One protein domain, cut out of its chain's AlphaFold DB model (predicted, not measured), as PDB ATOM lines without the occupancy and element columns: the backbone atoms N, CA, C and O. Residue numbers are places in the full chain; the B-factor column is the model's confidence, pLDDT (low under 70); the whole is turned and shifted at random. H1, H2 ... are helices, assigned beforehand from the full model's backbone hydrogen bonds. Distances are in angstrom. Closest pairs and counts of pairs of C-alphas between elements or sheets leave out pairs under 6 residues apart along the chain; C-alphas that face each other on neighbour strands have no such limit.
ATOM      1  N   TRP A  62     -34.490 -49.058 -33.003       86.56
ATOM      2  CA  TRP A  62     -34.077 -50.133 -33.902       86.56
ATOM      3  C   TRP A  62     -35.064 -50.323 -35.056       86.56
ATOM      4  O   TRP A  62     -34.643 -50.413 -36.204       86.56
ATOM      5  N   LEU A  63     -36.371 -50.264 -34.784       88.25
ATOM      6  CA  LEU A  63     -37.388 -50.393 -35.829       88.25
ATOM      7  C   LEU A  63     -37.300 -49.265 -36.870       88.25
ATOM      8  O   LEU A  63     -37.415 -49.511 -38.067       88.25
ATOM      9  N   ASN A  64     -37.006 -48.039 -36.434       90.25
ATOM     10  CA  ASN A  64     -36.772 -46.909 -37.335       90.25
ATOM     11  C   ASN A  64     -35.481 -47.097 -38.162       90.25
ATOM     12  O   ASN A  64     -35.412 -46.719 -39.332       90.25
ATOM     13  N   GLN A  65     -34.449 -47.722 -37.581       91.12
ATOM     14  CA  GLN A  65     -33.219 -48.077 -38.300       91.12
ATOM     15  C   GLN A  65     -33.469 -49.159 -39.353       91.12
ATOM     16  O   GLN A  65     -32.937 -49.064 -40.458       91.12
ATOM     17  N   GLU A  66     -34.272 -50.170 -39.035       92.88
ATOM     18  CA  GLU A  66     -34.640 -51.210 -39.990       92.88
ATOM     19  C   GLU A  66     -35.525 -50.672 -41.114       92.88
ATOM     20  O   GLU A  66     -35.290 -50.996 -42.275       92.88
ATOM     21  N   LEU A  67     -36.461 -49.770 -40.808       94.00
ATOM     22  CA  LEU A  67     -37.266 -49.095 -41.824       94.00
ATOM     23  C   LEU A  67     -36.374 -48.327 -42.816       94.00
ATOM     24  O   LEU A  67     -36.513 -48.468 -44.030       94.00
ATOM     25  N   ARG A  68     -35.364 -47.607 -42.308       94.69
ATOM     26  CA  ARG A  68     -34.335 -46.961 -43.139       94.69
ATOM     27  C   ARG A  68     -33.557 -47.964 -43.999       94.69
ATOM     28  O   ARG A  68     -33.231 -47.662 -45.146       94.69
ATOM     29  N   ARG A  69     -33.236 -49.150 -43.466       94.69
ATOM     30  CA  ARG A  69     -32.563 -50.221 -44.227       94.69
ATOM     31  C   ARG A  69     -33.461 -50.779 -45.331       94.69
ATOM     32  O   ARG A  69     -32.940 -51.038 -46.413       94.69
ATOM     33  N   SER A  70     -34.764 -50.927 -45.093       95.31
ATOM     34  CA  SER A  70     -35.736 -51.315 -46.124       95.31
ATOM     35  C   SER A  70     -35.784 -50.296 -47.260       95.31
ATOM     36  O   SER A  70     -35.563 -50.674 -48.406       95.31
ATOM     37  N   PHE A  71     -35.922 -49.004 -46.950       95.69
ATOM     38  CA  PHE A  71     -35.900 -47.949 -47.972       95.69
ATOM     39  C   PHE A  71     -34.612 -47.963 -48.800       95.69
ATOM     40  O   PHE A  71     -34.653 -47.865 -50.025       95.69
ATOM     41  N   ARG A  72     -33.462 -48.194 -48.154       95.69
ATOM     42  CA  ARG A  72     -32.179 -48.299 -48.861       95.69
ATOM     43  C   ARG A  72     -32.147 -49.457 -49.861       95.69
ATOM     44  O   ARG A  72     -31.537 -49.314 -50.917       95.69
ATOM     45  N   ARG A  73     -32.793 -50.590 -49.560       94.12
ATOM     46  CA  ARG A  73     -32.906 -51.728 -50.497       94.12
ATOM     47  C   ARG A  73     -33.778 -51.398 -51.709       94.12
ATOM     48  O   ARG A  73     -33.529 -51.936 -52.779       94.12
ATOM     49  N   GLU A  74     -34.733 -50.484 -51.559       92.88
ATOM     50  CA  GLU A  74     -35.547 -49.930 -52.652       92.88
ATOM     51  C   GLU A  74     -34.834 -48.801 -53.426       92.88
ATOM     52  O   GLU A  74     -35.442 -48.148 -54.271       92.88
ATOM     53  N   GLY A  75     -33.555 -48.528 -53.137       95.44
ATOM     54  CA  GLY A  75     -32.795 -47.449 -53.777       95.44
ATOM     55  C   GLY A  75     -33.083 -46.051 -53.219       95.44
ATOM     56  O   GLY A  75     -32.634 -45.062 -53.794       95.44
ATOM     57  N   LYS A  76     -33.803 -45.948 -52.096       96.00
ATOM     58  CA  LYS A  76     -34.114 -44.679 -51.427       96.00
ATOM     59  C   LYS A  76     -33.171 -44.462 -50.249       96.00
ATOM     60  O   LYS A  76     -33.181 -45.212 -49.273       96.00
ATOM     61  N   GLU A  77     -32.361 -43.413 -50.306       95.69
ATOM     62  CA  GLU A  77     -31.415 -43.089 -49.239       95.69
ATOM     63  C   GLU A  77     -31.865 -41.853 -48.457       95.69
ATOM     64  O   GLU A  77     -31.894 -40.739 -48.971       95.69
ATOM     65  N   TYR A  78     -32.208 -42.058 -47.184       96.19
ATOM     66  CA  TYR A  78     -32.611 -40.988 -46.271       96.19
ATOM     67  C   TYR A  78     -31.628 -40.865 -45.108       96.19
ATOM     68  O   TYR A  78     -31.115 -41.867 -44.602       96.19
ATOM     69  N   SER A  79     -31.380 -39.638 -44.646       94.50
ATOM     70  CA  SER A  79     -30.783 -39.382 -43.331       94.50
ATOM     71  C   SER A  79     -31.857 -39.486 -42.238       94.50
ATOM     72  O   SER A  79     -33.048 -39.383 -42.527       94.50
ATOM     73  N   PHE A  80     -31.468 -39.664 -40.969       90.31
ATOM     74  CA  PHE A  80     -32.449 -39.655 -39.871       90.31
ATOM     75  C   PHE A  80     -33.155 -38.301 -39.731       90.31
ATOM     76  O   PHE A  80     -34.355 -38.275 -39.484       90.31
ATOM     77  N   ALA A  81     -32.442 -37.193 -39.963       92.00
ATOM     78  CA  ALA A  81     -33.043 -35.860 -40.003       92.00
ATOM     79  C   ALA A  81     -34.130 -35.780 -41.085       92.00
ATOM     80  O   ALA A  81     -35.255 -35.377 -40.801       92.00
ATOM     81  N   ARG A  82     -33.842 -36.291 -42.289       95.50
ATOM     82  CA  ARG A  82     -34.820 -36.319 -43.378       95.50
ATOM     83  C   ARG A  82     -36.030 -37.193 -43.053       95.50
ATOM     84  O   ARG A  82     -37.156 -36.808 -43.342       95.50
ATOM     85  N   MET A  83     -35.817 -38.352 -42.432       95.81
ATOM     86  CA  MET A  83     -36.918 -39.214 -41.989       95.81
ATOM     87  C   MET A  83     -37.820 -38.508 -40.967       95.81
ATOM     88  O   MET A  83     -39.040 -38.622 -41.051       95.81
ATOM     89  N   ASN A  84     -37.232 -37.750 -40.039       93.38
ATOM     90  CA  ASN A  84     -37.977 -36.969 -39.054       93.38
ATOM     91  C   ASN A  84     -38.811 -35.857 -39.717       93.38
ATOM     92  O   ASN A  84     -39.981 -35.707 -39.380       93.38
ATOM     93  N   GLU A  85     -38.255 -35.128 -40.692       95.56
ATOM     94  CA  GLU A  85     -39.003 -34.133 -41.482       95.56
ATOM     95  C   GLU A  85     -40.187 -34.765 -42.225       95.56
ATOM     96  O   GLU A  85     -41.299 -34.241 -42.199       95.56
ATOM     97  N   MET A  86     -39.955 -35.915 -42.869       97.31
ATOM     98  CA  MET A  86     -40.994 -36.649 -43.591       97.31
ATOM     99  C   MET A  86     -42.110 -37.103 -42.652       97.31
ATOM    100  O   MET A  86     -43.276 -36.974 -43.000       97.31
ATOM    101  N   ALA A  87     -41.772 -37.595 -41.459       96.88
ATOM    102  CA  ALA A  87     -42.767 -37.966 -40.461       96.88
ATOM    103  C   ALA A  87     -43.563 -36.748 -39.966       96.88
ATOM    104  O   ALA A  87     -44.786 -36.815 -39.864       96.88
ATOM    105  N   ALA A  88     -42.895 -35.624 -39.695       94.62
ATOM    106  CA  ALA A  88     -43.541 -34.407 -39.202       94.62
ATOM    107  C   ALA A  88     -44.557 -33.819 -40.201       94.62
ATOM    108  O   ALA A  88     -45.581 -33.286 -39.778       94.62
ATOM    109  N   ALA A  89     -44.312 -33.965 -41.508       96.12
ATOM    110  CA  ALA A  89     -45.183 -33.456 -42.572       96.12
ATOM    111  C   ALA A  89     -46.484 -34.260 -42.787       96.12
ATOM    112  O   ALA A  89     -47.386 -33.798 -43.485       96.12
ATOM    113  N   GLU A  90     -46.586 -35.463 -42.226       97.88
ATOM    114  CA  GLU A  90     -47.748 -36.339 -42.414       97.88
ATOM    115  C   GLU A  90     -48.920 -35.981 -41.492       97.88
ATOM    116  O   GLU A  90     -48.830 -35.116 -40.621       97.88
ATOM    117  N   LYS A  91     -50.057 -36.658 -41.661       96.88
ATOM    118  CA  LYS A  91     -51.180 -36.506 -40.727       96.88
ATOM    119  C   LYS A  91     -50.873 -37.226 -39.400       96.88
ATOM    120  O   LYS A  91     -50.459 -38.384 -39.449       96.88
ATOM    121  N   PRO A  92     -51.093 -36.589 -38.233       97.12
ATOM    122  CA  PRO A  92     -50.879 -37.208 -36.922       97.12
ATOM    123  C   PRO A  92     -51.786 -38.404 -36.657       97.12
ATOM    124  O   PRO A  92     -52.953 -38.401 -37.055       97.12
ATOM    125  N   LEU A  93     -51.270 -39.368 -35.890       97.88
ATOM    126  CA  LEU A  93     -52.035 -40.335 -35.096       97.88
ATOM    127  C   LEU A  93     -53.033 -41.160 -35.922       97.88
ATOM    128  O   LEU A  93     -54.133 -41.486 -35.463       97.88
ATOM    129  N   GLN A  94     -52.664 -41.474 -37.166       98.12
ATOM    130  CA  GLN A  94     -53.534 -42.190 -38.102       98.12
ATOM    131  C   GLN A  94     -53.587 -43.685 -37.794       98.12
ATOM    132  O   GLN A  94     -54.676 -44.261 -37.764       98.12
ATOM    133  N   SER A  95     -52.426 -44.285 -37.537       98.12
ATOM    134  CA  SER A  95     -52.274 -45.734 -37.412       98.12
ATOM    135  C   SER A  95     -51.147 -46.066 -36.449       98.12
ATOM    136  O   SER A  95     -50.152 -45.343 -36.379       98.12
ATOM    137  N   PHE A  96     -51.285 -47.192 -35.759       98.12
ATOM    138  CA  PHE A  96     -50.304 -47.680 -34.804       98.12
ATOM    139  C   PHE A  96     -49.983 -49.156 -35.019       98.12
ATOM    140  O   PHE A  96     -50.789 -49.940 -35.522       98.12
ATOM    141  N   ILE A  97     -48.796 -49.540 -34.572       97.12
ATOM    142  CA  ILE A  97     -48.325 -50.919 -34.501       97.12
ATOM    143  C   ILE A  97     -47.954 -51.250 -33.060       97.12
ATOM    144  O   ILE A  97     -47.554 -50.365 -32.313       97.12
ATOM    145  N   ARG A  98     -47.993 -52.527 -32.673       95.25
ATOM    146  CA  ARG A  98     -47.331 -52.980 -31.441       95.25
ATOM    147  C   ARG A  98     -45.840 -53.158 -31.713       95.25
ATOM    148  O   ARG A  98     -45.494 -54.129 -32.383       95.25
ATOM    149  N   PRO A  99     -44.933 -52.287 -31.225       90.56
ATOM    150  CA  PRO A  99     -43.527 -52.343 -31.636       90.56
ATOM    151  C   PRO A  99     -42.854 -53.684 -31.306       90.56
ATOM    152  O   PRO A  99     -42.006 -54.159 -32.059       90.56
ATOM    153  N   ASP A 100     -43.290 -54.325 -30.218       86.69
ATOM    154  CA  ASP A 100     -42.767 -55.607 -29.739       86.69
ATOM    155  C   ASP A 100     -43.073 -56.783 -30.700       86.69
ATOM    156  O   ASP A 100     -42.362 -57.789 -30.679       86.69
ATOM    157  N   ASP A 101     -44.047 -56.649 -31.612       91.88
ATOM    158  CA  ASP A 101     -44.361 -57.663 -32.638       91.88
ATOM    159  C   ASP A 101     -43.374 -57.640 -33.825       91.88
ATOM    160  O   ASP A 101     -43.361 -58.544 -34.663       91.88
ATOM    161  N   PHE A 102     -42.523 -56.613 -33.918       90.94
ATOM    162  CA  PHE A 102     -41.681 -56.339 -35.090       90.94
ATOM    163  C   PHE A 102     -40.211 -56.739 -34.900       90.94
ATOM    164  O   PHE A 102     -39.345 -56.360 -35.687       90.94
ATOM    165  N   MET A 103     -39.924 -57.570 -33.895       83.25
ATOM    166  CA  MET A 103     -38.571 -58.023 -33.540       83.25
ATOM    167  C   MET A 103     -37.896 -58.889 -34.618       83.25
ATOM    168  O   MET A 103     -36.672 -59.009 -34.633       83.25
ATOM    169  N   GLN A 104     -38.675 -59.507 -35.512       85.62
ATOM    170  CA  GLN A 104     -38.140 -60.359 -36.573       85.62
ATOM    171  C   GLN A 104     -37.805 -59.542 -37.829       85.62
ATOM    172  O   GLN A 104     -38.705 -58.873 -38.355       85.62
ATOM    173  N   PRO A 105     -36.574 -59.655 -38.372       81.56
ATOM    174  CA  PRO A 105     -36.188 -58.993 -39.613       81.56
ATOM    175  C   PRO A 105     -37.153 -59.285 -40.768       81.56
ATOM    176  O   PRO A 105     -37.814 -60.327 -40.824       81.56
ATOM    177  N   GLY A 106     -37.256 -58.357 -41.713       86.38
ATOM    178  CA  GLY A 106     -38.020 -58.555 -42.942       86.38
ATOM    179  C   GLY A 106     -38.280 -57.249 -43.676       86.38
ATOM    180  O   GLY A 106     -37.590 -56.257 -43.451       86.38
ATOM    181  N   ASP A 107     -39.276 -57.266 -44.556       91.94
ATOM    182  CA  ASP A 107     -39.775 -56.065 -45.216       91.94
ATOM    183  C   ASP A 107     -40.666 -55.275 -44.247       91.94
ATOM    184  O   ASP A 107     -41.833 -55.602 -44.039       91.94
ATOM    185  N   TYR A 108     -40.084 -54.286 -43.568       94.44
ATOM    186  CA  TYR A 108     -40.808 -53.479 -42.589       94.44
ATOM    187  C   TYR A 108     -41.919 -52.611 -43.184       94.44
ATOM    188  O   TYR A 108     -43.001 -52.625 -42.596       94.44
ATOM    189  N   PRO A 109     -41.722 -51.902 -44.314       96.44
ATOM    190  CA  PRO A 109     -42.813 -51.220 -45.004       96.44
ATOM    191  C   PRO A 109     -44.030 -52.122 -45.221       96.44
ATOM    192  O   PRO A 109     -45.134 -51.762 -44.804       96.44
ATOM    193  N   GLU A 110     -43.831 -53.314 -45.787       96.06
ATOM    194  CA  GLU A 110     -44.937 -54.227 -46.075       96.06
ATOM    195  C   GLU A 110     -45.543 -54.823 -44.800       96.06
ATOM    196  O   GLU A 110     -46.762 -54.831 -44.637       96.06
ATOM    197  N   LYS A 111     -44.717 -55.237 -43.830       96.50
ATOM    198  CA  LYS A 111     -45.210 -55.741 -42.535       96.50
ATOM    199  C   LYS A 111     -46.073 -54.709 -41.807       96.50
ATOM    200  O   LYS A 111     -47.096 -55.074 -41.234       96.50
ATOM    201  N   ILE A 112     -45.677 -53.434 -41.817       97.50
ATOM    202  CA  ILE A 112     -46.434 -52.353 -41.168       97.50
ATOM    203  C   ILE A 112     -47.759 -52.122 -41.901       97.50
ATOM    204  O   ILE A 112     -48.802 -52.030 -41.251       97.50
ATOM    205  N   ARG A 113     -47.749 -52.076 -43.241       98.19
ATOM    206  CA  ARG A 113     -48.974 -51.931 -44.047       98.19
ATOM    207  C   ARG A 113     -49.938 -53.089 -43.815       98.19
ATOM    208  O   ARG A 113     -51.111 -52.851 -43.530       98.19
ATOM    209  N   ALA A 114     -49.433 -54.319 -43.854       97.56
ATOM    210  CA  ALA A 114     -50.205 -55.526 -43.594       97.56
ATOM    211  C   ALA A 114     -50.784 -55.539 -42.173       97.56
ATOM    212  O   ALA A 114     -51.944 -55.905 -41.984       97.56
ATOM    213  N   TYR A 115     -50.016 -55.093 -41.172       97.81
ATOM    214  CA  TYR A 115     -50.501 -54.965 -39.799       97.81
ATOM    215  C   TYR A 115     -51.653 -53.959 -39.693       97.81
ATOM    216  O   TYR A 115     -52.693 -54.277 -39.115       97.81
ATOM    217  N   CYS A 116     -51.503 -52.770 -40.289       98.06
ATOM    218  CA  CYS A 116     -52.550 -51.744 -40.289       98.06
ATOM    219  C   CYS A 116     -53.821 -52.250 -40.990       98.06
ATOM    220  O   CYS A 116     -54.911 -52.125 -40.440       98.06
ATOM    221  N   ALA A 117     -53.682 -52.914 -42.143       98.06
ATOM    222  CA  ALA A 117     -54.809 -53.503 -42.866       98.06
ATOM    223  C   ALA A 117     -55.526 -54.588 -42.043       98.06
ATOM    224  O   ALA A 117     -56.748 -54.569 -41.916       98.06
ATOM    225  N   LYS A 118     -54.765 -55.508 -41.432       97.38
ATOM    226  CA  LYS A 118     -55.304 -56.587 -40.590       97.38
ATOM    227  C   LYS A 118     -56.062 -56.059 -39.369       97.38
ATOM    228  O   LYS A 118     -57.010 -56.694 -38.922       97.38
ATOM    229  N   THR A 119     -55.632 -54.924 -38.828       96.81
ATOM    230  CA  THR A 119     -56.237 -54.286 -37.648       96.81
ATOM    231  C   THR A 119     -57.315 -53.257 -38.007       96.81
ATOM    232  O   THR A 119     -57.825 -52.583 -37.120       96.81
ATOM    233  N   GLY A 120     -57.684 -53.130 -39.290       96.75
ATOM    234  CA  GLY A 120     -58.727 -52.206 -39.747       96.75
ATOM    235  C   GLY A 120     -58.346 -50.722 -39.667       96.75
ATOM    236  O   GLY A 120     -59.216 -49.859 -39.754       96.75
ATOM    237  N   GLN A 121     -57.061 -50.413 -39.497       97.94
ATOM    238  CA  GLN A 121     -56.548 -49.046 -39.437       97.94
ATOM    239  C   GLN A 121     -56.264 -48.502 -40.849       97.94
ATOM    240  O   GLN A 121     -56.020 -49.285 -41.775       97.94
ATOM    241  N   PRO A 122     -56.222 -47.169 -41.043       98.19
ATOM    242  CA  PRO A 122     -55.728 -46.581 -42.285       98.19
ATOM    243  C   PRO A 122     -54.350 -47.144 -42.654       98.19
ATOM    244  O   PRO A 122     -53.439 -47.204 -41.829       98.19
ATOM    245  N   VAL A 123     -54.169 -47.580 -43.900       98.50
ATOM    246  CA  VAL A 123     -52.879 -48.132 -44.336       98.50
ATOM    247  C   VAL A 123     -51.943 -46.975 -44.708       98.50
ATOM    248  O   VAL A 123     -52.301 -46.199 -45.599       98.50
ATOM    249  N   PRO A 124     -50.757 -46.840 -44.080       98.00
ATOM    250  CA  PRO A 124     -49.818 -45.763 -44.393       98.00
ATOM    251  C   PRO A 124     -49.324 -45.894 -45.836       98.00
ATOM    252  O   PRO A 124     -48.724 -46.904 -46.197       98.00
ATOM    253  N   GLN A 125     -49.598 -44.885 -46.670       96.88
ATOM    254  CA  GLN A 125     -49.329 -44.947 -48.113       96.88
ATOM    255  C   GLN A 125     -47.938 -44.446 -48.506       96.88
ATOM    256  O   GLN A 125     -47.369 -44.930 -49.484       96.88
ATOM    257  N   THR A 126     -47.370 -43.524 -47.734       97.94
ATOM    258  CA  THR A 126     -46.082 -42.876 -48.006       97.94
ATOM    259  C   THR A 126     -44.992 -43.387 -47.060       97.94
ATOM    260  O   THR A 126     -45.272 -43.913 -45.980       97.94
ATOM    261  N   ASP A 127     -43.728 -43.190 -47.441       97.94
ATOM    262  CA  ASP A 127     -42.581 -43.465 -46.565       97.94
ATOM    263  C   ASP A 127     -42.659 -42.621 -45.278       97.94
ATOM    264  O   ASP A 127     -42.392 -43.126 -44.190       97.94
ATOM    265  N   GLY A 128     -43.088 -41.357 -45.384       98.19
ATOM    266  CA  GLY A 128     -43.323 -40.480 -44.233       98.19
ATOM    267  C   GLY A 128     -44.361 -41.056 -43.273       98.19
ATOM    268  O   GLY A 128     -44.117 -41.099 -42.068       98.19
ATOM    269  N   ALA A 129     -45.489 -41.552 -43.795       98.44
ATOM    270  CA  ALA A 129     -46.562 -42.115 -42.976       98.44
ATOM    271  C   ALA A 129     -46.118 -43.401 -42.267       98.44
ATOM    272  O   ALA A 129     -46.495 -43.632 -41.118       98.44
ATOM    273  N   LEU A 130     -45.272 -44.214 -42.911       98.25
ATOM    274  CA  LEU A 130     -44.644 -45.379 -42.281       98.25
ATOM    275  C   LEU A 130     -43.733 -44.970 -41.118       98.25
ATOM    276  O   LEU A 130     -43.837 -45.535 -40.030       98.25
ATOM    277  N   ILE A 131     -42.867 -43.975 -41.333       97.81
ATOM    278  CA  ILE A 131     -41.963 -43.471 -40.290       97.81
ATOM    279  C   ILE A 131     -42.777 -42.896 -39.130       97.81
ATOM    280  O   ILE A 131     -42.514 -43.226 -37.975       97.81
ATOM    281  N   ARG A 132     -43.794 -42.078 -39.424       98.06
ATOM    282  CA  ARG A 132     -44.649 -41.476 -38.401       98.06
ATOM    283  C   ARG A 132     -45.382 -42.528 -37.577       98.06
ATOM    284  O   ARG A 132     -45.304 -42.468 -36.356       98.06
ATOM    285  N   CYS A 133     -45.989 -43.525 -38.226       98.25
ATOM    286  CA  CYS A 133     -46.633 -44.659 -37.558       98.25
ATOM    287  C   CYS A 133     -45.682 -45.340 -36.561       98.25
ATOM    288  O   CYS A 133     -46.050 -45.573 -35.409       98.25
ATOM    289  N   VAL A 134     -44.426 -45.591 -36.954       96.81
ATOM    290  CA  VAL A 134     -43.410 -46.173 -36.060       96.81
ATOM    291  C   VAL A 134     -43.089 -45.249 -34.882       96.81
ATOM    292  O   VAL A 134     -43.087 -45.710 -33.743       96.81
ATOM    293  N   LEU A 135     -42.813 -43.965 -35.127       96.25
ATOM    294  CA  LEU A 135     -42.426 -43.026 -34.066       96.25
ATOM    295  C   LEU A 135     -43.560 -42.778 -33.061       96.25
ATOM    296  O   LEU A 135     -43.316 -42.788 -31.857       96.25
ATOM    297  N   GLU A 136     -44.795 -42.606 -33.535       98.00
ATOM    298  CA  GLU A 136     -45.968 -42.438 -32.671       98.00
ATOM    299  C   GLU A 136     -46.238 -43.716 -31.862       98.00
ATOM    300  O   GLU A 136     -46.451 -43.644 -30.653       98.00
ATOM    301  N   SER A 137     -46.124 -44.898 -32.478       97.50
ATOM    302  CA  SER A 137     -46.269 -46.184 -31.774       97.50
ATOM    303  C   SER A 137     -45.200 -46.398 -30.702       97.50
ATOM    304  O   SER A 137     -45.485 -46.955 -29.642       97.50
ATOM    305  N   LEU A 138     -43.964 -45.944 -30.946       94.06
ATOM    306  CA  LEU A 138     -42.905 -45.960 -29.939       94.06
ATOM    307  C   LEU A 138     -43.251 -45.040 -28.765       94.06
ATOM    308  O   LEU A 138     -43.184 -45.495 -27.629       94.06
ATOM    309  N   ALA A 139     -43.685 -43.803 -29.016       94.81
ATOM    310  CA  ALA A 139     -44.092 -42.880 -27.954       94.81
ATOM    311  C   ALA A 139     -45.254 -43.438 -27.106       94.81
ATOM    312  O   ALA A 139     -45.201 -43.398 -25.877       94.81
ATOM    313  N   MET A 140     -46.258 -44.057 -27.739       96.25
ATOM    314  CA  MET A 140     -47.351 -44.727 -27.021       96.25
ATOM    315  C   MET A 140     -46.858 -45.925 -26.202       96.25
ATOM    316  O   MET A 140     -47.289 -46.130 -25.065       96.25
ATOM    317  N   ARG A 141     -45.905 -46.700 -26.737       93.06
ATOM    318  CA  ARG A 141     -45.267 -47.779 -25.976       93.06
ATOM    319  C   ARG A 141     -44.479 -47.238 -24.782       93.06
ATOM    320  O   ARG A 141     -44.458 -47.887 -23.739       93.06
ATOM    321  N   TYR A 142     -43.868 -46.058 -24.898       91.62
ATOM    322  CA  TYR A 142     -43.155 -45.428 -23.783       91.62
ATOM    323  C   TYR A 142     -44.136 -45.029 -22.693       91.62
ATOM    324  O   TYR A 142     -43.866 -45.301 -21.531       91.62
ATOM    325  N   ARG A 143     -45.307 -44.494 -23.061       92.31
ATOM    326  CA  ARG A 143     -46.384 -44.211 -22.106       92.31
ATOM    327  C   ARG A 143     -46.848 -45.469 -21.367       92.31
ATOM    328  O   ARG A 143     -46.977 -45.424 -20.150       92.31
ATOM    329  N   GLN A 144     -47.054 -46.590 -22.064       91.69
ATOM    330  CA  GLN A 144     -47.420 -47.862 -21.415       91.69
ATOM    331  C   GLN A 144     -46.383 -48.298 -20.381       91.69
ATOM    332  O   GLN A 144     -46.727 -48.629 -19.250       91.69
ATOM    333  N   GLU A 235     -56.673 -39.500 -26.434       97.69
ATOM    334  CA  GLU A 235     -57.638 -40.197 -27.294       97.69
ATOM    335  C   GLU A 235     -56.953 -41.236 -28.192       97.69
ATOM    336  O   GLU A 235     -57.417 -42.371 -28.347       97.69
ATOM    337  N   ALA A 236     -55.812 -40.872 -28.779       97.94
ATOM    338  CA  ALA A 236     -55.016 -41.786 -29.583       97.94
ATOM    339  C   ALA A 236     -54.449 -42.955 -28.766       97.94
ATOM    340  O   ALA A 236     -54.409 -44.080 -29.266       97.94
ATOM    341  N   TYR A 237     -54.073 -42.723 -27.509       97.94
ATOM    342  CA  TYR A 237     -53.592 -43.773 -26.622       97.94
ATOM    343  C   TYR A 237     -54.673 -44.815 -26.311       97.94
ATOM    344  O   TYR A 237     -54.372 -46.007 -26.270       97.94
ATOM    345  N   GLN A 238     -55.942 -44.407 -26.186       96.75
ATOM    346  CA  GLN A 238     -57.050 -45.359 -26.036       96.75
ATOM    347  C   GLN A 238     -57.179 -46.276 -27.261       96.75
ATOM    348  O   GLN A 238     -57.310 -47.491 -27.112       96.75
ATOM    349  N   ARG A 239     -57.067 -45.720 -28.478       96.56
ATOM    350  CA  ARG A 239     -57.055 -46.513 -29.724       96.56
ATOM    351  C   ARG A 239     -55.855 -47.455 -29.789       96.56
ATOM    352  O   ARG A 239     -56.002 -48.610 -30.170       96.56
ATOM    353  N   PHE A 240     -54.676 -46.988 -29.383       97.50
ATOM    354  CA  PHE A 240     -53.479 -47.825 -29.295       97.50
ATOM    355  C   PHE A 240     -53.652 -48.985 -28.303       97.50
ATOM    356  O   PHE A 240     -53.271 -50.115 -28.606       97.50
ATOM    357  N   GLY A 241     -54.265 -48.733 -27.143       95.25
ATOM    358  CA  GLY A 241     -54.532 -49.746 -26.120       95.25
ATOM    359  C   GLY A 241     -55.401 -50.906 -26.617       95.25
ATOM    360  O   GLY A 241     -55.168 -52.047 -26.226       95.25
ATOM    361  N   GLN A 242     -56.328 -50.650 -27.547       94.81
ATOM    362  CA  GLN A 242     -57.160 -51.689 -28.170       94.81
ATOM    363  C   GLN A 242     -56.347 -52.706 -28.988       94.81
ATOM    364  O   GLN A 242     -56.816 -53.815 -29.211       94.81
ATOM    365  N   LEU A 243     -55.113 -52.383 -29.395       94.19
ATOM    366  CA  LEU A 243     -54.232 -53.331 -30.090       94.19
ATOM    367  C   LEU A 243     -53.649 -54.407 -29.156       94.19
ATOM    368  O   LEU A 243     -53.101 -55.401 -29.637       94.19
ATOM    369  N   TYR A 244     -53.716 -54.203 -27.836       86.69
ATOM    370  CA  TYR A 244     -53.200 -55.117 -26.809       86.69
ATOM    371  C   TYR A 244     -54.290 -55.985 -26.156       86.69
ATOM    372  O   TYR A 244     -53.967 -56.760 -25.257       86.69
TER     373      TYR A 244
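Overview. This is residues 62 to 144 and 235 to 244 of the 245 residues of the protein "FGGY_C domain-containing protein" of Clostridium sp. OM07-10AC (UniProt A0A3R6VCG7). One long helix, H5, runs through the middle of a rounded body, with H1 beside it in the opposite direction and H2 crossing its first part on another side. H4 lies on the side of H5 away from H2, short H3 lies farther along H5, and H6 lies crosswise near the later part of H5, while residues 89 to 98 pass round the side of H5 away from H1. The printed part has 93 residues with six named helices, H1 to H6 in chain order, and no named strand; the class is all helix. It is compact, with a radius of gyration of the C-alphas of 12.4 A, and spans 36 by 26 by 22 A.

Along the chain. H1, residues 62 to 73, begins with C-alpha 62 at (-34.077, -50.133, -33.902) and is 16.7 A long. H2 follows at residues 80 to 88, 12.3 A, and H3 at residues 99 to 102, 5.6 A. H4, residues 108 to 118, measures 15.0 A. H5, residues 127 to 144, is the longest helix at 26.0 A, starting from C-alpha 127 at (-42.581, -43.465, -46.565). H6, residues 235 to 244, is 15.6 A long and ends with C-alpha 244 at (-53.200, -55.117, -26.809).

Arrangement. H5 is the hub, touching the five other helices, and the helix packing is mostly crossed. With residues 63 to 67 alone, H1 touches H5 at a shallow tilt of 12 degrees, opposite ways; the closest C-alphas, of Asn 64 and Val 134, are 6.8 A apart. H2 touches residues 127 to 132 of H5, about perpendicular at 86 degrees, with the C-alphas of Ala 87 and Arg 132 closest at 4.5 A. H3 touches H5, closest at the C-alphas of Pro 99 and Leu 138, 6.6 A. H4 and H5 only just touch, with 3 pairs of C-alphas within 8 A, the closest being Pro 109 and Leu 130 at 6.7 A. H6 and H5 also only just touch, with 3 such pairs, closest at Met 140 and Tyr 237, 6.3 A, and are about perpendicular at 83 degrees. H1 touches H4, the C-alphas of Leu 67 and Tyr 108 being closest at 5.7 A. H6 is apart from H1, H2, H3 and H4. Every O i to N i+4 pair is within hydrogen-bond range in H1, H2, H4 and H5, against 4 of 6 in H6; H3 is too short for such a pair.

Size, cuts and confidence. The C-alphas of Gly 75 and Glu 235, the two farthest apart, are 37.0 A from each other. Residues 145 to 234 are not printed, and C-alphas 144 and 235 are 14.1 A apart across this cut. Of the links that are printed whole, H3 to H4 is tight and the others are short. The mean pLDDT of the printed part is 95.0, and no printed residue is under 70.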